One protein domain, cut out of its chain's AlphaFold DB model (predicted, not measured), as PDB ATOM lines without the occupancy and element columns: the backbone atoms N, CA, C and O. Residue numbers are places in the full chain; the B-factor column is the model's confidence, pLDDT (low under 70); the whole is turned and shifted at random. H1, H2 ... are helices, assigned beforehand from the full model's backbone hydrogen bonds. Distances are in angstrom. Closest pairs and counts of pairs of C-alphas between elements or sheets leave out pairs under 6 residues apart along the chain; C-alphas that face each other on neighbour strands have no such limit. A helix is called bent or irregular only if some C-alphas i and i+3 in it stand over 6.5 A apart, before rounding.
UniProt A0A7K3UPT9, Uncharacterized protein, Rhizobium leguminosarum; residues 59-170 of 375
ATOM      1  N   TYR A  59      -1.595  -3.153 -31.300       96.81
ATOM      2  CA  TYR A  59      -1.733  -3.153 -32.768       96.81
ATOM      3  C   TYR A  59      -0.525  -2.558 -33.500       96.81
ATOM      4  O   TYR A  59      -0.195  -3.023 -34.594       96.81
ATOM      5  N   PHE A  60       0.165  -1.581 -32.903       97.19
ATOM      6  CA  PHE A  60       1.397  -1.026 -33.466       97.19
ATOM      7  C   PHE A  60       2.506  -2.080 -33.617       97.19
ATOM      8  O   PHE A  60       3.377  -1.915 -34.468       97.19
ATOM      9  N   LEU A  61       2.444  -3.180 -32.860       97.25
ATOM     10  CA  LEU A  61       3.397  -4.292 -32.904       97.25
ATOM     11  C   LEU A  61       2.855  -5.492 -33.694       97.25
ATOM     12  O   LEU A  61       3.594  -6.122 -34.454       97.25
ATOM     13  N   PHE A  62       1.549  -5.765 -33.608       96.94
ATOM     14  CA  PHE A  62       0.924  -6.820 -34.407       96.94
ATOM     15  C   PHE A  62       1.053  -6.587 -35.908       96.94
ATOM     16  O   PHE A  62       1.312  -7.527 -36.656       96.94
ATOM     17  N   LEU A  63       0.866  -5.351 -36.371       96.69
ATOM     18  CA  LEU A  63       0.825  -5.065 -37.802       96.69
ATOM     19  C   LEU A  63       2.172  -5.304 -38.496       96.69
ATOM     20  O   LEU A  63       2.186  -6.037 -39.485       96.69
ATOM     21  N   PRO A  64       3.312  -4.799 -37.992       95.94
ATOM     22  CA  PRO A  64       4.621  -5.160 -38.532       95.94
ATOM     23  C   PRO A  64       4.854  -6.674 -38.584       95.94
ATOM     24  O   PRO A  64       5.373  -7.181 -39.580       95.94
ATOM     25  N   GLN A  65       4.416  -7.413 -37.558       95.62
ATOM     26  CA  GLN A  65       4.520  -8.871 -37.540       95.62
ATOM     27  C   GLN A  65       3.659  -9.525 -38.630       95.62
ATOM     28  O   GLN A  65       4.163 -10.364 -39.373       95.62
ATOM     29  N   VAL A  66       2.405  -9.090 -38.808       95.88
ATOM     30  CA  VAL A  66       1.539  -9.566 -39.901       95.88
ATOM     31  C   VAL A  66       2.210  -9.356 -41.256       95.88
ATOM     32  O   VAL A  66       2.237 -10.282 -42.061       95.88
ATOM     33  N   PHE A  67       2.800  -8.182 -41.501       95.94
ATOM     34  CA  PHE A  67       3.485  -7.888 -42.765       95.94
ATOM     35  C   PHE A  67       4.692  -8.803 -43.018       95.94
ATOM     36  O   PHE A  67       4.918  -9.205 -44.159       95.94
ATOM     37  N   ARG A  68       5.465  -9.146 -41.980       93.19
ATOM     38  CA  ARG A  68       6.620 -10.058 -42.093       93.19
ATOM     39  C   ARG A  68       6.228 -11.491 -42.428       93.19
ATOM     40  O   ARG A  68       7.016 -12.212 -43.030       93.19
ATOM     41  N   GLU A  69       5.035 -11.904 -42.025       93.12
ATOM     42  CA  GLU A  69       4.541 -13.264 -42.228       93.12
ATOM     43  C   GLU A  69       3.810 -13.460 -43.563       93.12
ATOM     44  O   GLU A  69       3.402 -14.579 -43.882       93.12
ATOM     45  N   LEU A  70       3.638 -12.393 -44.352       94.31
ATOM     46  CA  LEU A  70       2.958 -12.470 -45.639       94.31
ATOM     47  C   LEU A  70       3.742 -13.313 -46.645       94.31
ATOM     48  O   LEU A  70       4.954 -13.183 -46.808       94.31
ATOM     49  N   ASP A  71       3.012 -14.104 -47.429       91.50
ATOM     50  CA  ASP A  71       3.568 -14.730 -48.623       91.50
ATOM     51  C   ASP A  71       3.628 -13.717 -49.777       91.50
ATOM     52  O   ASP A  71       2.726 -13.618 -50.611       91.50
ATOM     53  N   LEU A  72       4.716 -12.946 -49.825       91.56
ATOM     54  CA  LEU A  72       4.917 -11.847 -50.782       91.56
ATOM     55  C   LEU A  72       5.126 -12.297 -52.240       91.56
ATOM     56  O   LEU A  72       5.189 -11.455 -53.142       91.56
ATOM     57  N   ARG A  73       5.198 -13.616 -52.483       88.38
ATOM     58  CA  ARG A  73       5.198 -14.221 -53.827       88.38
ATOM     59  C   ARG A  73       3.824 -14.147 -54.492       88.38
ATOM     60  O   ARG A  73       3.734 -14.264 -55.714       88.38
ATOM     61  N   GLN A  74       2.757 -13.970 -53.711       86.69
ATOM     62  CA  GLN A  74       1.414 -13.803 -54.252       86.69
ATOM     63  C   GLN A  74       1.326 -12.534 -55.102       86.69
ATOM     64  O   GLN A  74       1.824 -11.473 -54.729       86.69
ATOM     65  N   LYS A  75       0.642 -12.638 -56.248       85.75
ATOM     66  CA  LYS A  75       0.450 -11.505 -57.164       85.75
ATOM     67  C   LYS A  75      -0.399 -10.397 -56.532       85.75
ATOM     68  O   LYS A  75      -0.127  -9.224 -56.760       85.75
ATOM     69  N   ASP A  76      -1.413 -10.766 -55.748       93.19
ATOM     70  CA  ASP A  76      -2.251  -9.818 -55.011       93.19
ATOM     71  C   ASP A  76      -1.820  -9.733 -53.541       93.19
ATOM     72  O   ASP A  76      -2.357 -10.393 -52.649       93.19
ATOM     73  N   ARG A  77      -0.816  -8.892 -53.291       93.94
ATOM     74  CA  ARG A  77      -0.246  -8.686 -51.952       93.94
ATOM     75  C   ARG A  77      -1.210  -7.979 -51.001       93.94
ATOM     76  O   ARG A  77      -1.108  -8.160 -49.791       93.94
ATOM     77  N   ARG A  78      -2.168  -7.201 -51.520       92.69
ATOM     78  CA  ARG A  78      -3.198  -6.558 -50.691       92.69
ATOM     79  C   ARG A  78      -4.221  -7.574 -50.200       92.69
ATOM     80  O   ARG A  78      -4.616  -7.510 -49.039       92.69
ATOM     81  N   ALA A  79      -4.615  -8.524 -51.048       92.44
ATOM     82  CA  ALA A  79      -5.440  -9.647 -50.620       92.44
ATOM     83  C   ALA A  79      -4.711 -10.517 -49.583       92.44
ATOM     84  O   ALA A  79      -5.316 -10.880 -48.574       92.44
ATOM     85  N   ALA A  80      -3.411 -10.779 -49.779       94.62
ATOM     86  CA  ALA A  80      -2.591 -11.502 -48.805       94.62
ATOM     87  C   ALA A  80      -2.529 -10.778 -47.448       94.62
ATOM     88  O   ALA A  80      -2.772 -11.401 -46.416       94.62
ATOM     89  N   LEU A  81      -2.284  -9.460 -47.446       95.81
ATOM     90  CA  LEU A  81      -2.312  -8.637 -46.232       95.81
ATOM     91  C   LEU A  81      -3.668  -8.722 -45.525       95.81
ATOM     92  O   LEU A  81      -3.732  -9.038 -44.340       95.81
ATOM     93  N   ARG A  82      -4.761  -8.522 -46.267       94.25
ATOM     94  CA  ARG A  82      -6.118  -8.606 -45.721       94.25
ATOM     95  C   ARG A  82      -6.409  -9.974 -45.096       94.25
ATOM     96  O   ARG A  82      -7.054 -10.034 -44.053       94.25
ATOM     97  N   ALA A  83      -5.946 -11.059 -45.716       93.75
ATOM     98  CA  ALA A  83      -6.078 -12.407 -45.170       93.75
ATOM     99  C   ALA A  83      -5.241 -12.597 -43.893       93.75
ATOM    100  O   ALA A  83      -5.743 -13.168 -42.927       93.75
ATOM    101  N   GLY A  84      -4.009 -12.079 -43.856       95.12
ATOM    102  CA  GLY A  84      -3.154 -12.104 -42.665       95.12
ATOM    103  C   GLY A  84      -3.759 -11.337 -41.486       95.12
ATOM    104  O   GLY A  84      -3.789 -11.833 -40.365       95.12
ATOM    105  N   GLU A  85      -4.332 -10.162 -41.741       95.56
ATOM    106  CA  GLU A  85      -5.036  -9.387 -40.716       95.56
ATOM    107  C   GLU A  85      -6.333 -10.066 -40.250       95.56
ATOM    108  O   GLU A  85      -6.652 -10.036 -39.065       95.56
ATOM    109  N   ALA A  86      -7.071 -10.725 -41.149       94.69
ATOM    110  CA  ALA A  86      -8.221 -11.538 -40.755       94.69
ATOM    111  C   ALA A  86      -7.804 -12.723 -39.867       94.69
ATOM    112  O   ALA A  86      -8.481 -13.012 -38.883       94.69
ATOM    113  N   ALA A  87      -6.674 -13.369 -40.170       94.31
ATOM    114  CA  ALA A  87      -6.123 -14.435 -39.341       94.31
ATOM    115  C   ALA A  87      -5.692 -13.928 -37.953       94.31
ATOM    116  O   ALA A  87      -5.944 -14.607 -36.962       94.31
ATOM    117  N   LEU A  88      -5.115 -12.722 -37.862       94.31
ATOM    118  CA  LEU A  88      -4.835 -12.064 -36.579       94.31
ATOM    119  C   LEU A  88      -6.117 -11.895 -35.749       94.31
ATOM    120  O   LEU A  88      -6.111 -12.216 -34.565       94.31
ATOM    121  N   ILE A  89      -7.204 -11.411 -36.361       92.81
ATOM    122  CA  ILE A  89      -8.488 -11.218 -35.668       92.81
ATOM    123  C   ILE A  89      -9.015 -12.549 -35.126       92.81
ATOM    124  O   ILE A  89      -9.359 -12.632 -33.951       92.81
ATOM    125  N   GLU A  90      -9.052 -13.599 -35.951       92.88
ATOM    126  CA  GLU A  90      -9.535 -14.915 -35.515       92.88
ATOM    127  C   GLU A  90      -8.641 -15.530 -34.431       92.88
ATOM    128  O   GLU A  90      -9.159 -16.103 -33.475       92.88
ATOM    129  N   ARG A  91      -7.316 -15.344 -34.510       92.12
ATOM    130  CA  ARG A  91      -6.389 -15.768 -33.451       92.12
ATOM    131  C   ARG A  91      -6.701 -15.074 -32.127       92.12
ATOM    132  O   ARG A  91      -6.825 -15.754 -31.120       92.12
ATOM    133  N   LEU A  92      -6.861 -13.748 -32.133       92.25
ATOM    134  CA  LEU A  92      -7.168 -12.981 -30.920       92.25
ATOM    135  C   LEU A  92      -8.517 -13.387 -30.307       92.25
ATOM    136  O   LEU A  92      -8.638 -13.422 -29.089       92.25
ATOM    137  N   LYS A  93      -9.513 -13.745 -31.129       90.50
ATOM    138  CA  LYS A  93     -10.811 -14.262 -30.656       90.50
ATOM    139  C   LYS A  93     -10.725 -15.650 -30.031       90.50
ATOM    140  O   LYS A  93     -11.572 -15.989 -29.214       90.50
ATOM    141  N   ALA A  94      -9.764 -16.459 -30.464       91.06
ATOM    142  CA  ALA A  94      -9.595 -17.832 -30.008       91.06
ATOM    143  C   ALA A  94      -8.762 -17.952 -28.720       91.06
ATOM    144  O   ALA A  94      -8.604 -19.063 -28.219       91.06
ATOM    145  N   LEU A  95      -8.225 -16.843 -28.194       90.69
ATOM    146  CA  LEU A  95      -7.442 -16.857 -26.959       90.69
ATOM    147  C   LEU A  95      -8.309 -17.244 -25.745       90.69
ATOM    148  O   LEU A  95      -9.474 -16.841 -25.687       90.69
ATOM    149  N   PRO A  96      -7.760 -17.984 -24.761       80.88
ATOM    150  CA  PRO A  96      -8.508 -18.420 -23.577       80.88
ATOM    151  C   PRO A  96      -9.153 -17.269 -22.790       80.88
ATOM    152  O   PRO A  96     -10.315 -17.374 -22.405       80.88
ATOM    153  N   ASP A  97      -8.428 -16.156 -22.640       79.12
ATOM    154  CA  ASP A  97      -8.865 -14.939 -21.943       79.12
ATOM    155  C   ASP A  97      -9.069 -13.773 -22.928       79.12
ATOM    156  O   ASP A  97      -8.676 -12.635 -22.671       79.12
ATOM    157  N   ALA A  98      -9.629 -14.064 -24.110       76.19
ATOM    158  CA  ALA A  98      -9.793 -13.083 -25.179       76.19
ATOM    159  C   ALA A  98     -10.618 -11.860 -24.735       76.19
ATOM    160  O   ALA A  98     -11.854 -11.872 -24.753       76.19
ATOM    161  N   ASP A  99      -9.934 -10.754 -24.441       77.12
ATOM    162  CA  ASP A  99     -10.559  -9.439 -24.383       77.12
ATOM    163  C   ASP A  99     -10.895  -8.980 -25.808       77.12
ATOM    164  O   ASP A  99     -10.084  -8.401 -26.535       77.12
ATOM    165  N   THR A 100     -12.118  -9.299 -26.232       79.88
ATOM    166  CA  THR A 100     -12.666  -8.831 -27.512       79.88
ATOM    167  C   THR A 100     -13.177  -7.392 -27.436       79.88
ATOM    168  O   THR A 100     -13.538  -6.811 -28.466       79.88
ATOM    169  N   THR A 101     -13.163  -6.777 -26.247       75.88
ATOM    170  CA  THR A 101     -13.420  -5.346 -26.095       75.88
ATOM    171  C   THR A 101     -12.335  -4.603 -26.858       75.88
ATOM    172  O   THR A 101     -11.148  -4.899 -26.730       75.88
ATOM    173  N   ASN A 102     -12.722  -3.645 -27.703       82.31
ATOM    174  CA  ASN A 102     -11.778  -2.876 -28.517       82.31
ATOM    175  C   ASN A 102     -10.983  -3.708 -29.563       82.31
ATOM    176  O   ASN A 102     -10.090  -3.169 -30.222       82.31
ATOM    177  N   LEU A 103     -11.345  -4.974 -29.817       87.44
ATOM    178  CA  LEU A 103     -10.840  -5.755 -30.955       87.44
ATOM    179  C   LEU A 103     -11.484  -5.268 -32.261       87.44
ATOM    180  O   LEU A 103     -12.686  -5.426 -32.499       87.44
ATOM    181  N   ILE A 104     -10.670  -4.714 -33.160       85.50
ATOM    182  CA  ILE A 104     -11.129  -4.279 -34.481       85.50
ATOM    183  C   ILE A 104     -11.554  -5.508 -35.286       85.50
ATOM    184  O   ILE A 104     -10.736  -6.358 -35.626       85.50
ATOM    185  N   GLY A 105     -12.844  -5.575 -35.619       82.50
ATOM    186  CA  GLY A 105     -13.413  -6.687 -36.383       82.50
ATOM    187  C   GLY A 105     -13.908  -7.862 -35.559       82.50
ATOM    188  O   GLY A 105     -14.157  -8.901 -36.163       82.50
ATOM    189  N   ALA A 106     -14.102  -7.713 -34.245       79.25
ATOM    190  CA  ALA A 106     -14.623  -8.779 -33.382       79.25
ATOM    191  C   ALA A 106     -15.857  -9.497 -33.980       79.25
ATOM    192  O   ALA A 106     -15.891 -10.729 -34.061       79.25
ATOM    193  N   GLU A 107     -16.831  -8.729 -34.482       74.50
ATOM    194  CA  GLU A 107     -18.079  -9.259 -35.052       74.50
ATOM    195  C   GLU A 107     -17.989  -9.597 -36.550       74.50
ATOM    196  O   GLU A 107     -18.548 -10.591 -37.009       74.50
ATOM    197  N   VAL A 108     -17.302  -8.760 -37.336       78.75
ATOM    198  CA  VAL A 108     -17.371  -8.787 -38.813       78.75
ATOM    199  C   VAL A 108     -16.168  -9.503 -39.455       78.75
ATOM    200  O   VAL A 108     -16.244  -9.932 -40.613       78.75
ATOM    201  N   GLY A 109     -15.061  -9.654 -38.721       80.31
ATOM    202  CA  GLY A 109     -13.842 -10.349 -39.145       80.31
ATOM    203  C   GLY A 109     -13.341  -9.905 -40.523       80.31
ATOM    204  O   GLY A 109     -13.215  -8.717 -40.819       80.31
ATOM    205  N   ALA A 110     -13.124 -10.869 -41.422       76.81
ATOM    206  CA  ALA A 110     -12.612 -10.633 -42.777       76.81
ATOM    207  C   ALA A 110     -13.496  -9.732 -43.668       76.81
ATOM    208  O   ALA A 110     -13.034  -9.234 -44.701       76.81
ATOM    209  N   LYS A 111     -14.771  -9.508 -43.312       76.94
ATOM    210  CA  LYS A 111     -15.700  -8.650 -44.075       76.94
ATOM    211  C   LYS A 111     -15.594  -7.167 -43.699       76.94
ATOM    212  O   LYS A 111     -16.346  -6.349 -44.227       76.94
ATOM    213  N   LEU A 112     -14.665  -6.806 -42.812       83.31
ATOM    214  CA  LEU A 112     -14.418  -5.429 -42.393       83.31
ATOM    215  C   LEU A 112     -14.184  -4.489 -43.580       83.31
ATOM    216  O   LEU A 112     -13.321  -4.730 -44.421       83.31
ATOM    217  N   LYS A 113     -14.898  -3.361 -43.634       82.19
ATOM    218  CA  LYS A 113     -14.653  -2.354 -44.682       82.19
ATOM    219  C   LYS A 113     -13.240  -1.779 -44.606       82.19
ATOM    220  O   LYS A 113     -12.649  -1.544 -45.651       82.19
ATOM    221  N   ARG A 114     -12.726  -1.582 -43.388       81.75
ATOM    222  CA  ARG A 114     -11.352  -1.151 -43.129       81.75
ATOM    223  C   ARG A 114     -10.650  -2.124 -42.208       81.75
ATOM    224  O   ARG A 114     -11.209  -2.476 -41.172       81.75
ATOM    225  N   MET A 115      -9.456  -2.542 -42.604       91.31
ATOM    226  CA  MET A 115      -8.628  -3.451 -41.813       91.31
ATOM    227  C   MET A 115      -7.743  -2.665 -40.829       91.31
ATOM    228  O   MET A 115      -7.483  -1.481 -41.069       91.31
ATOM    229  N   PRO A 116      -7.281  -3.283 -39.725       93.88
ATOM    230  CA  PRO A 116      -6.385  -2.647 -38.754       93.88
ATOM    231  C   PRO A 116      -5.182  -1.899 -39.362       93.88
ATOM    232  O   PRO A 116      -4.860  -0.798 -38.915       93.88
ATOM    233  N   SER A 117      -4.557  -2.419 -40.419       94.69
ATOM    234  CA  SER A 117      -3.432  -1.773 -41.103       94.69
ATOM    235  C   SER A 117      -3.796  -0.393 -41.639       94.69
ATOM    236  O   SER A 117      -3.022   0.541 -41.463       94.69
ATOM    237  N   GLU A 118      -4.993  -0.224 -42.204       92.19
ATOM    238  CA  GLU A 118      -5.492   1.062 -42.704       92.19
ATOM    239  C   GLU A 118      -5.772   2.057 -41.567       92.19
ATOM    240  O   GLU A 118      -5.621   3.263 -41.750       92.19
ATOM    241  N   VAL A 119      -6.158   1.558 -40.390       92.06
ATOM    242  CA  VAL A 119      -6.461   2.368 -39.198       92.06
ATOM    243  C   VAL A 119      -5.184   2.901 -38.540       92.06
ATOM    244  O   VAL A 119      -5.128   4.058 -38.120       92.06
ATOM    245  N   TYR A 120      -4.141   2.076 -38.466       95.31
ATOM    246  CA  TYR A 120      -2.894   2.402 -37.769       95.31
ATOM    247  C   TYR A 120      -1.789   2.927 -38.690       95.31
ATOM    248  O   TYR A 120      -0.767   3.402 -38.196       95.31
ATOM    249  N   TRP A 121      -1.972   2.903 -40.018       95.06
ATOM    250  CA  TRP A 121      -0.914   3.252 -40.975       95.06
ATOM    251  C   TRP A 121      -0.286   4.628 -40.735       95.06
ATOM    252  O   TRP A 121       0.937   4.771 -40.790       95.06
ATOM    253  N   GLY A 122      -1.111   5.640 -40.451       91.38
ATOM    254  CA  GLY A 122      -0.633   6.991 -40.158       91.38
ATOM    255  C   GLY A 122       0.253   7.028 -38.911       91.38
ATOM    256  O   GLY A 122       1.333   7.617 -38.940       91.38
ATOM    257  N   GLY A 123      -0.159   6.327 -37.852       93.19
ATOM    258  CA  GLY A 123       0.605   6.193 -36.614       93.19
ATOM    259  C   GLY A 123       1.926   5.457 -36.815       93.19
ATOM    260  O   GLY A 123       2.965   5.955 -36.397       93.19
ATOM    261  N   LEU A 124       1.906   4.320 -37.522       94.31
ATOM    262  CA  LEU A 124       3.101   3.512 -37.810       94.31
ATOM    263  C   LEU A 124       4.220   4.333 -38.484       94.31
ATOM    264  O   LEU A 124       5.398   4.072 -38.260       94.31
ATOM    265  N   GLY A 125       3.874   5.340 -39.291       92.00
ATOM    266  CA  GLY A 125       4.861   6.264 -39.866       92.00
ATOM    267  C   GLY A 125       5.171   7.453 -38.977       92.00
ATOM    268  O   GLY A 125       6.313   7.890 -38.914       92.00
ATOM    269  N   ALA A 126       4.166   8.001 -38.291       90.56
ATOM    270  CA  ALA A 126       4.368   9.136 -37.400       90.56
ATOM    271  C   ALA A 126       5.337   8.796 -36.260       90.56
ATOM    272  O   ALA A 126       6.195   9.613 -35.955       90.56
ATOM    273  N   TRP A 127       5.226   7.601 -35.683       93.12
ATOM    274  CA  TRP A 127       6.046   7.130 -34.563       93.12
ATOM    275  C   TRP A 127       7.363   6.466 -35.010       93.12
ATOM    276  O   TRP A 127       8.098   5.940 -34.183       93.12
ATOM    277  N   GLY A 128       7.663   6.454 -36.316       91.12
ATOM    278  CA  GLY A 128       8.905   5.877 -36.841       91.12
ATOM    279  C   GLY A 128       9.007   4.357 -36.673       91.12
ATOM    280  O   GLY A 128      10.101   3.836 -36.475       91.12
ATOM    281  N   LEU A 129       7.876   3.638 -36.719       93.56
ATOM    282  CA  LEU A 129       7.870   2.168 -36.761       93.56
ATOM    283  C   LEU A 129       8.180   1.652 -38.168       93.56
ATOM    284  O   LEU A 129       8.632   0.520 -38.328       93.56
ATOM    285  N   ARG A 130       7.961   2.479 -39.192       92.75
ATOM    286  CA  ARG A 130       8.546   2.293 -40.522       92.75
ATOM    287  C   ARG A 130       9.919   2.956 -40.579       92.75
ATOM    288  O   ARG A 130      10.170   3.923 -39.868       92.75
ATOM    289  N   ARG A 131      10.799   2.455 -41.449       88.75
ATOM    290  CA  ARG A 131      12.080   3.127 -41.725       88.75
ATOM    291  C   ARG A 131      11.839   4.534 -42.264       88.75
ATOM    292  O   ARG A 131      10.882   4.751 -43.005       88.75
ATOM    293  N   ASP A 132      12.755   5.459 -41.977       81.88
ATOM    294  CA  ASP A 132      12.582   6.890 -42.265       81.88
ATOM    295  C   ASP A 132      12.205   7.206 -43.716       81.88
ATOM    296  O   ASP A 132      11.309   8.014 -43.970       81.88
ATOM    297  N   ALA A 133      12.819   6.509 -44.675       84.44
ATOM    298  CA  ALA A 133      12.524   6.662 -46.100       84.44
ATOM    299  C   ALA A 133      11.075   6.286 -46.482       84.44
ATOM    300  O   ALA A 133      10.617   6.650 -47.561       84.44
ATOM    301  N   LEU A 134      10.364   5.567 -45.609       86.19
ATOM    302  CA  LEU A 134       9.036   4.987 -45.825       86.19
ATOM    303  C   LEU A 134       7.963   5.578 -44.902       86.19
ATOM    304  O   LEU A 134       6.809   5.138 -44.927       86.19
ATOM    305  N   ASN A 135       8.296   6.588 -44.096       81.62
ATOM    306  CA  ASN A 135       7.335   7.206 -43.177       81.62
ATOM    307  C   ASN A 135       6.104   7.765 -43.911       81.62
ATOM    308  O   ASN A 135       4.994   7.717 -43.375       81.62
ATOM    309  N   HIS A 136       6.282   8.191 -45.165       81.25
ATOM    310  CA  HIS A 136       5.232   8.720 -46.039       81.25
ATOM    311  C   HIS A 136       4.734   7.738 -47.112       81.25
ATOM    312  O   HIS A 136       3.857   8.090 -47.902       81.25
ATOM    313  N   SER A 137       5.282   6.523 -47.160       89.12
ATOM    314  CA  SER A 137       4.884   5.516 -48.141       89.12
ATOM    315  C   SER A 137       3.516   4.937 -47.804       89.12
ATOM    316  O   SER A 137       3.191   4.676 -46.643       89.12
ATOM    317  N   GLY A 138       2.704   4.699 -48.833       92.88
ATOM    318  CA  GLY A 138       1.446   3.970 -48.684       92.88
ATOM    319  C   GLY A 138       1.676   2.468 -48.492       92.88
ATOM    320  O   GLY A 138       2.715   1.938 -48.889       92.88
ATOM    321  N   ILE A 139       0.668   1.761 -47.970       94.62
ATOM    322  CA  ILE A 139       0.705   0.297 -47.761       94.62
ATOM    323  C   ILE A 139       1.176  -0.447 -49.017       94.62
ATOM    324  O   ILE A 139       2.015  -1.336 -48.939       94.62
ATOM    325  N   GLY A 140       0.658  -0.062 -50.189       93.88
ATOM    326  CA  GLY A 140       1.019  -0.702 -51.456       93.88
ATOM    327  C   GLY A 140       2.507  -0.595 -51.787       93.88
ATOM    328  O   GLY A 140       3.101  -1.589 -52.176       93.88
ATOM    329  N   GLU A 141       3.117   0.576 -51.592       93.88
ATOM    330  CA  GLU A 141       4.548   0.766 -51.859       93.88
ATOM    331  C   GLU A 141       5.406  -0.079 -50.910       93.88
ATOM    332  O   GLU A 141       6.359  -0.720 -51.347       93.88
ATOM    333  N   VAL A 142       5.037  -0.135 -49.626       94.94
ATOM    334  CA  VAL A 142       5.744  -0.965 -48.640       94.94
ATOM    335  C   VAL A 142       5.664  -2.446 -49.009       94.94
ATOM    336  O   VAL A 142       6.677  -3.136 -48.958       94.94
ATOM    337  N   LEU A 143       4.502  -2.933 -49.456       95.81
ATOM    338  CA  LEU A 143       4.360  -4.318 -49.921       95.81
ATOM    339  C   LEU A 143       5.256  -4.628 -51.130       95.81
ATOM    340  O   LEU A 143       5.827  -5.716 -51.190       95.81
ATOM    341  N   GLU A 144       5.405  -3.694 -52.076       94.00
ATOM    342  CA  GLU A 144       6.309  -3.870 -53.224       94.00
ATOM    343  C   GLU A 144       7.779  -3.932 -52.794       94.00
ATOM    344  O   GLU A 144       8.507  -4.824 -53.229       94.00
ATOM    345  N   ARG A 145       8.212  -3.036 -51.901       94.25
ATOM    346  CA  ARG A 145       9.587  -3.017 -51.376       94.25
ATOM    347  C   ARG A 145       9.920  -4.266 -50.570       94.25
ATOM    348  O   ARG A 145      10.958  -4.883 -50.794       94.25
ATOM    349  N   MET A 146       9.008  -4.699 -49.701       95.12
ATOM    350  CA  MET A 146       9.172  -5.954 -48.967       95.12
ATOM    351  C   MET A 146       9.258  -7.150 -49.919       95.12
ATOM    352  O   MET A 146      10.068  -8.049 -49.710       95.12
ATOM    353  N   ALA A 147       8.470  -7.160 -51.001       94.44
ATOM    354  CA  ALA A 147       8.543  -8.219 -52.006       94.44
ATOM    355  C   ALA A 147       9.856  -8.203 -52.807       94.44
ATOM    356  O   ALA A 147      10.271  -9.247 -53.310       94.44
ATOM    357  N   ALA A 148      10.521  -7.048 -52.898       94.44
ATOM    358  CA  ALA A 148      11.874  -6.907 -53.428       94.44
ATOM    359  C   ALA A 148      12.976  -7.287 -52.413       94.44
ATOM    360  O   ALA A 148      14.155  -7.272 -52.763       94.44
ATOM    361  N   GLY A 149      12.609  -7.662 -51.182       92.62
ATOM    362  CA  GLY A 149      13.530  -8.087 -50.126       92.62
ATOM    363  C   GLY A 149      14.000  -6.970 -49.189       92.62
ATOM    364  O   GLY A 149      14.891  -7.211 -48.377       92.62
ATOM    365  N   GLU A 150      13.431  -5.764 -49.275       93.44
ATOM    366  CA  GLU A 150      13.744  -4.670 -48.347       93.44
ATOM    367  C   GLU A 150      13.053  -4.886 -46.990       93.44
ATOM    368  O   GLU A 150      11.835  -5.065 -46.918       93.44
ATOM    369  N   ASP A 151      13.806  -4.785 -45.892       89.75
ATOM    370  CA  ASP A 151      13.200  -4.631 -44.569       89.75
ATOM    371  C   ASP A 151      12.686  -3.195 -44.413       89.75
ATOM    372  O   ASP A 151      13.447  -2.232 -44.495       89.75
ATOM    373  N   CYS A 152      11.375  -3.053 -44.235       94.19
ATOM    374  CA  CYS A 152      10.682  -1.764 -44.236       94.19
ATOM    375  C   CYS A 152      10.352  -1.247 -42.828       94.19
ATOM    376  O   CYS A 152       9.855  -0.125 -42.681       94.19
ATOM    377  N   TRP A 153      10.615  -2.050 -41.797       94.81
ATOM    378  CA  TRP A 153      10.286  -1.738 -40.409       94.81
ATOM    379  C   TRP A 153      11.505  -1.214 -39.653       94.81
ATOM    380  O   TRP A 153      12.649  -1.401 -40.075       94.81
ATOM    381  N   ALA A 154      11.243  -0.518 -38.552       92.19
ATOM    382  CA  ALA A 154      12.271  -0.058 -37.640       92.19
ATOM    383  C   ALA A 154      13.127  -1.223 -37.132       92.19
ATOM    384  O   ALA A 154      12.620  -2.318 -36.864       92.19
ATOM    385  N   GLU A 155      14.421  -0.952 -36.975       85.75
ATOM    386  CA  GLU A 155      15.346  -1.879 -36.328       85.75
ATOM    387  C   GLU A 155      14.881  -2.140 -34.889       85.75
ATOM    388  O   GLU A 155      14.308  -1.258 -34.239       85.75
ATOM    389  N   ASP A 156      15.060  -3.381 -34.439       89.12
ATOM    390  CA  ASP A 156      14.728  -3.858 -33.092       89.12
ATOM    391  C   ASP A 156      13.254  -3.749 -32.679       89.12
ATOM    392  O   ASP A 156      12.947  -3.811 -31.493       89.12
ATOM    393  N   ILE A 157      12.313  -3.600 -33.618       92.75
ATOM    394  CA  ILE A 157      10.892  -3.692 -33.257       92.75
ATOM    395  C   ILE A 157      10.569  -5.086 -32.681       92.75
ATOM    396  O   ILE A 157      10.895  -6.090 -33.339       92.75
ATOM    397  N   PRO A 158       9.905  -5.156 -31.505       94.75
ATOM    398  CA  PRO A 158       9.544  -6.409 -30.858       94.75
ATOM    399  C   PRO A 158       8.857  -7.384 -31.813       94.75
ATOM    400  O   PRO A 158       8.035  -7.004 -32.658       94.75
ATOM    401  N   LYS A 159       9.228  -8.660 -31.707       92.88
ATOM    402  CA  LYS A 159       8.638  -9.744 -32.496       92.88
ATOM    403  C   LYS A 159       7.639 -10.490 -31.634       92.88
ATOM    404  O   LYS A 159       8.004 -11.034 -30.600       92.88
ATOM    405  N   ILE A 160       6.407 -10.569 -32.114       93.19
ATOM    406  CA  ILE A 160       5.342 -11.308 -31.441       93.19
ATOM    407  C   ILE A 160       5.311 -12.728 -32.003       93.19
ATOM    408  O   ILE A 160       5.239 -12.914 -33.220       93.19
ATOM    409  N   SER A 161       5.389 -13.728 -31.121       89.06
ATOM    410  CA  SER A 161       5.311 -15.138 -31.513       89.06
ATOM    411  C   SER A 161       3.938 -15.481 -32.100       89.06
ATOM    412  O   SER A 161       2.926 -14.848 -31.799       89.06
ATOM    413  N   ARG A 162       3.874 -16.531 -32.924       82.56
ATOM    414  CA  ARG A 162       2.585 -17.077 -33.378       82.56
ATOM    415  C   ARG A 162       1.780 -17.696 -32.244       82.56
ATOM    416  O   ARG A 162       0.557 -17.607 -32.296       82.56
ATOM    417  N   ASP A 163       2.486 -18.229 -31.253       86.50
ATOM    418  CA  ASP A 163       1.940 -18.861 -30.051       86.50
ATOM    419  C   ASP A 163       1.760 -17.848 -28.901       86.50
ATOM    420  O   ASP A 163       1.633 -18.238 -27.747       86.50
ATOM    421  N   ASP A 164       1.816 -16.540 -29.188       90.56
ATOM    422  CA  ASP A 164       1.528 -15.496 -28.198       90.56
ATOM    423  C   ASP A 164       0.057 -15.565 -27.767       90.56
ATOM    424  O   ASP A 164      -0.853 -15.386 -28.581       90.56
ATOM    425  N   GLU A 165      -0.152 -15.803 -26.473       90.56
ATOM    426  CA  GLU A 165      -1.476 -15.850 -25.844       90.56
ATOM    427  C   GLU A 165      -1.811 -14.564 -25.066       90.56
ATOM    428  O   GLU A 165      -2.890 -14.451 -24.493       90.56
ATOM    429  N   GLY A 166      -0.915 -13.566 -25.074       89.88
ATOM    430  CA  GLY A 166      -1.039 -12.337 -24.279       89.88
ATOM    431  C   GLY A 166      -2.126 -11.366 -24.751       89.88
ATOM    432  O   GLY A 166      -2.410 -10.381 -24.072       89.88
ATOM    433  N   GLY A 167      -2.750 -11.609 -25.909       92.56
ATOM    434  CA  GLY A 167      -3.835 -10.765 -26.409       92.56
ATOM    435  C   GLY A 167      -3.376  -9.316 -26.564       92.56
ATOM    436  O   GLY A 167      -2.371  -9.059 -27.211       92.56
ATOM    437  N   PHE A 168      -4.074  -8.348 -25.974       93.69
ATOM    438  CA  PHE A 168      -3.648  -6.941 -26.024       93.69
ATOM    439  C   PHE A 168      -2.720  -6.510 -24.883       93.69
ATOM    440  O   PHE A 168      -2.265  -5.367 -24.898       93.69
ATOM    441  N   THR A 169      -2.414  -7.398 -23.938       94.25
ATOM    442  CA  THR A 169      -1.498  -7.113 -22.831       94.25
ATOM    443  C   THR A 169      -0.080  -6.982 -23.373       94.25
ATOM    444  O   THR A 169       0.431  -7.901 -24.013       94.25
ATOM    445  N   LEU A 170       0.538  -5.821 -23.159       95.44
ATOM    446  CA  LEU A 170       1.920  -5.570 -23.553       95.44
ATOM    447  C   LEU A 170       2.882  -6.291 -22.608       95.44
ATOM    448  O   LEU A 170       2.637  -6.353 -21.405       95.44
TER     449      LEU A 170
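This is residues 59 to 170 of the 375 residues of an uncharacterized protein of Rhizobium leguminosarum (UniProt A0A7K3UPT9). You are looking at a small cluster of four crossed helices wound in long loops: the longest helix, H2, packs on one side of the short H1 in the middle, H3 packs crosswise on another side of H1, and H4 lies across the end of H2 where residue 77 is. Residues 94 to 115 fold back beside H2, and residues 148 to 170 run from H4 past H1 to the other end of H2. The printed part has 112 residues, with four named helices in the order H1, H2, H3, H4 and no named strand; the class is all helix, though under half of the residues, 47, are in named elements. The whole is compact, with a radius of gyration of the C-alphas of 13.7 A, and it spans 38 by 29 by 23 A.

Find C-alpha 77 at (-0.246, -8.686, -51.952); from there H2, residues 77 to 93, runs 24.4 A to C-alpha 93 at (-10.811, -14.262, -30.656). H1, residues 59 to 68, begins at C-alpha 59 at (-1.733, -3.153, -32.768) and measures 14.3 A. H3, residues 116 to 126, measures 16.0 A and is irregular: C-alphas 119 and 122 are 7.5 A apart. H4, residues 139 to 147, ends at C-alpha 147 at (8.543, -8.219, -52.006).

Start at residues 81 to 88 of H2, the part that touches H1; the closest C-alphas, of Val 66 and Gly 84, are 6.0 A apart. These two helices stand at a steep tilt of 50 degrees and run opposite ways. H1 also touches H3, about perpendicular at 79 degrees, with the C-alphas of Leu 63 and Ser 117 closest at 6.3 A. H2 and H3 are close but not clearly touching, their closest C-alphas, of Glu 85 and Pro 116, being 7.1 A apart. With residues 77 to 78 alone, H2 only just touches H4, with 3 pairs of C-alphas within 8 A; the closest are those of Arg 77 and Leu 143, 6.7 A apart, and the lines stand about perpendicular at 80 degrees. H3 and H4 are close but not clearly touching, with the C-alphas of Trp 121 and Ile 139 closest at 7.6 A. H1 and H4 are near each other. In the backbone, every O i to N i+4 pair is within hydrogen-bond range in H2 and H4; the counts are 5 of 6 in H1 and 5 of 7 in H3.

Look for the two C-alphas farthest apart at Pro 96 and Ala 133, 39.7 A from each other. The printed part has no cut. The link from H1 to H2 is short; those from H2 to H3, 22 residues, and from H3 to H4, 12 residues, are long. Mean pLDDT of the printed part is 90.3, and no printed residue is under 70.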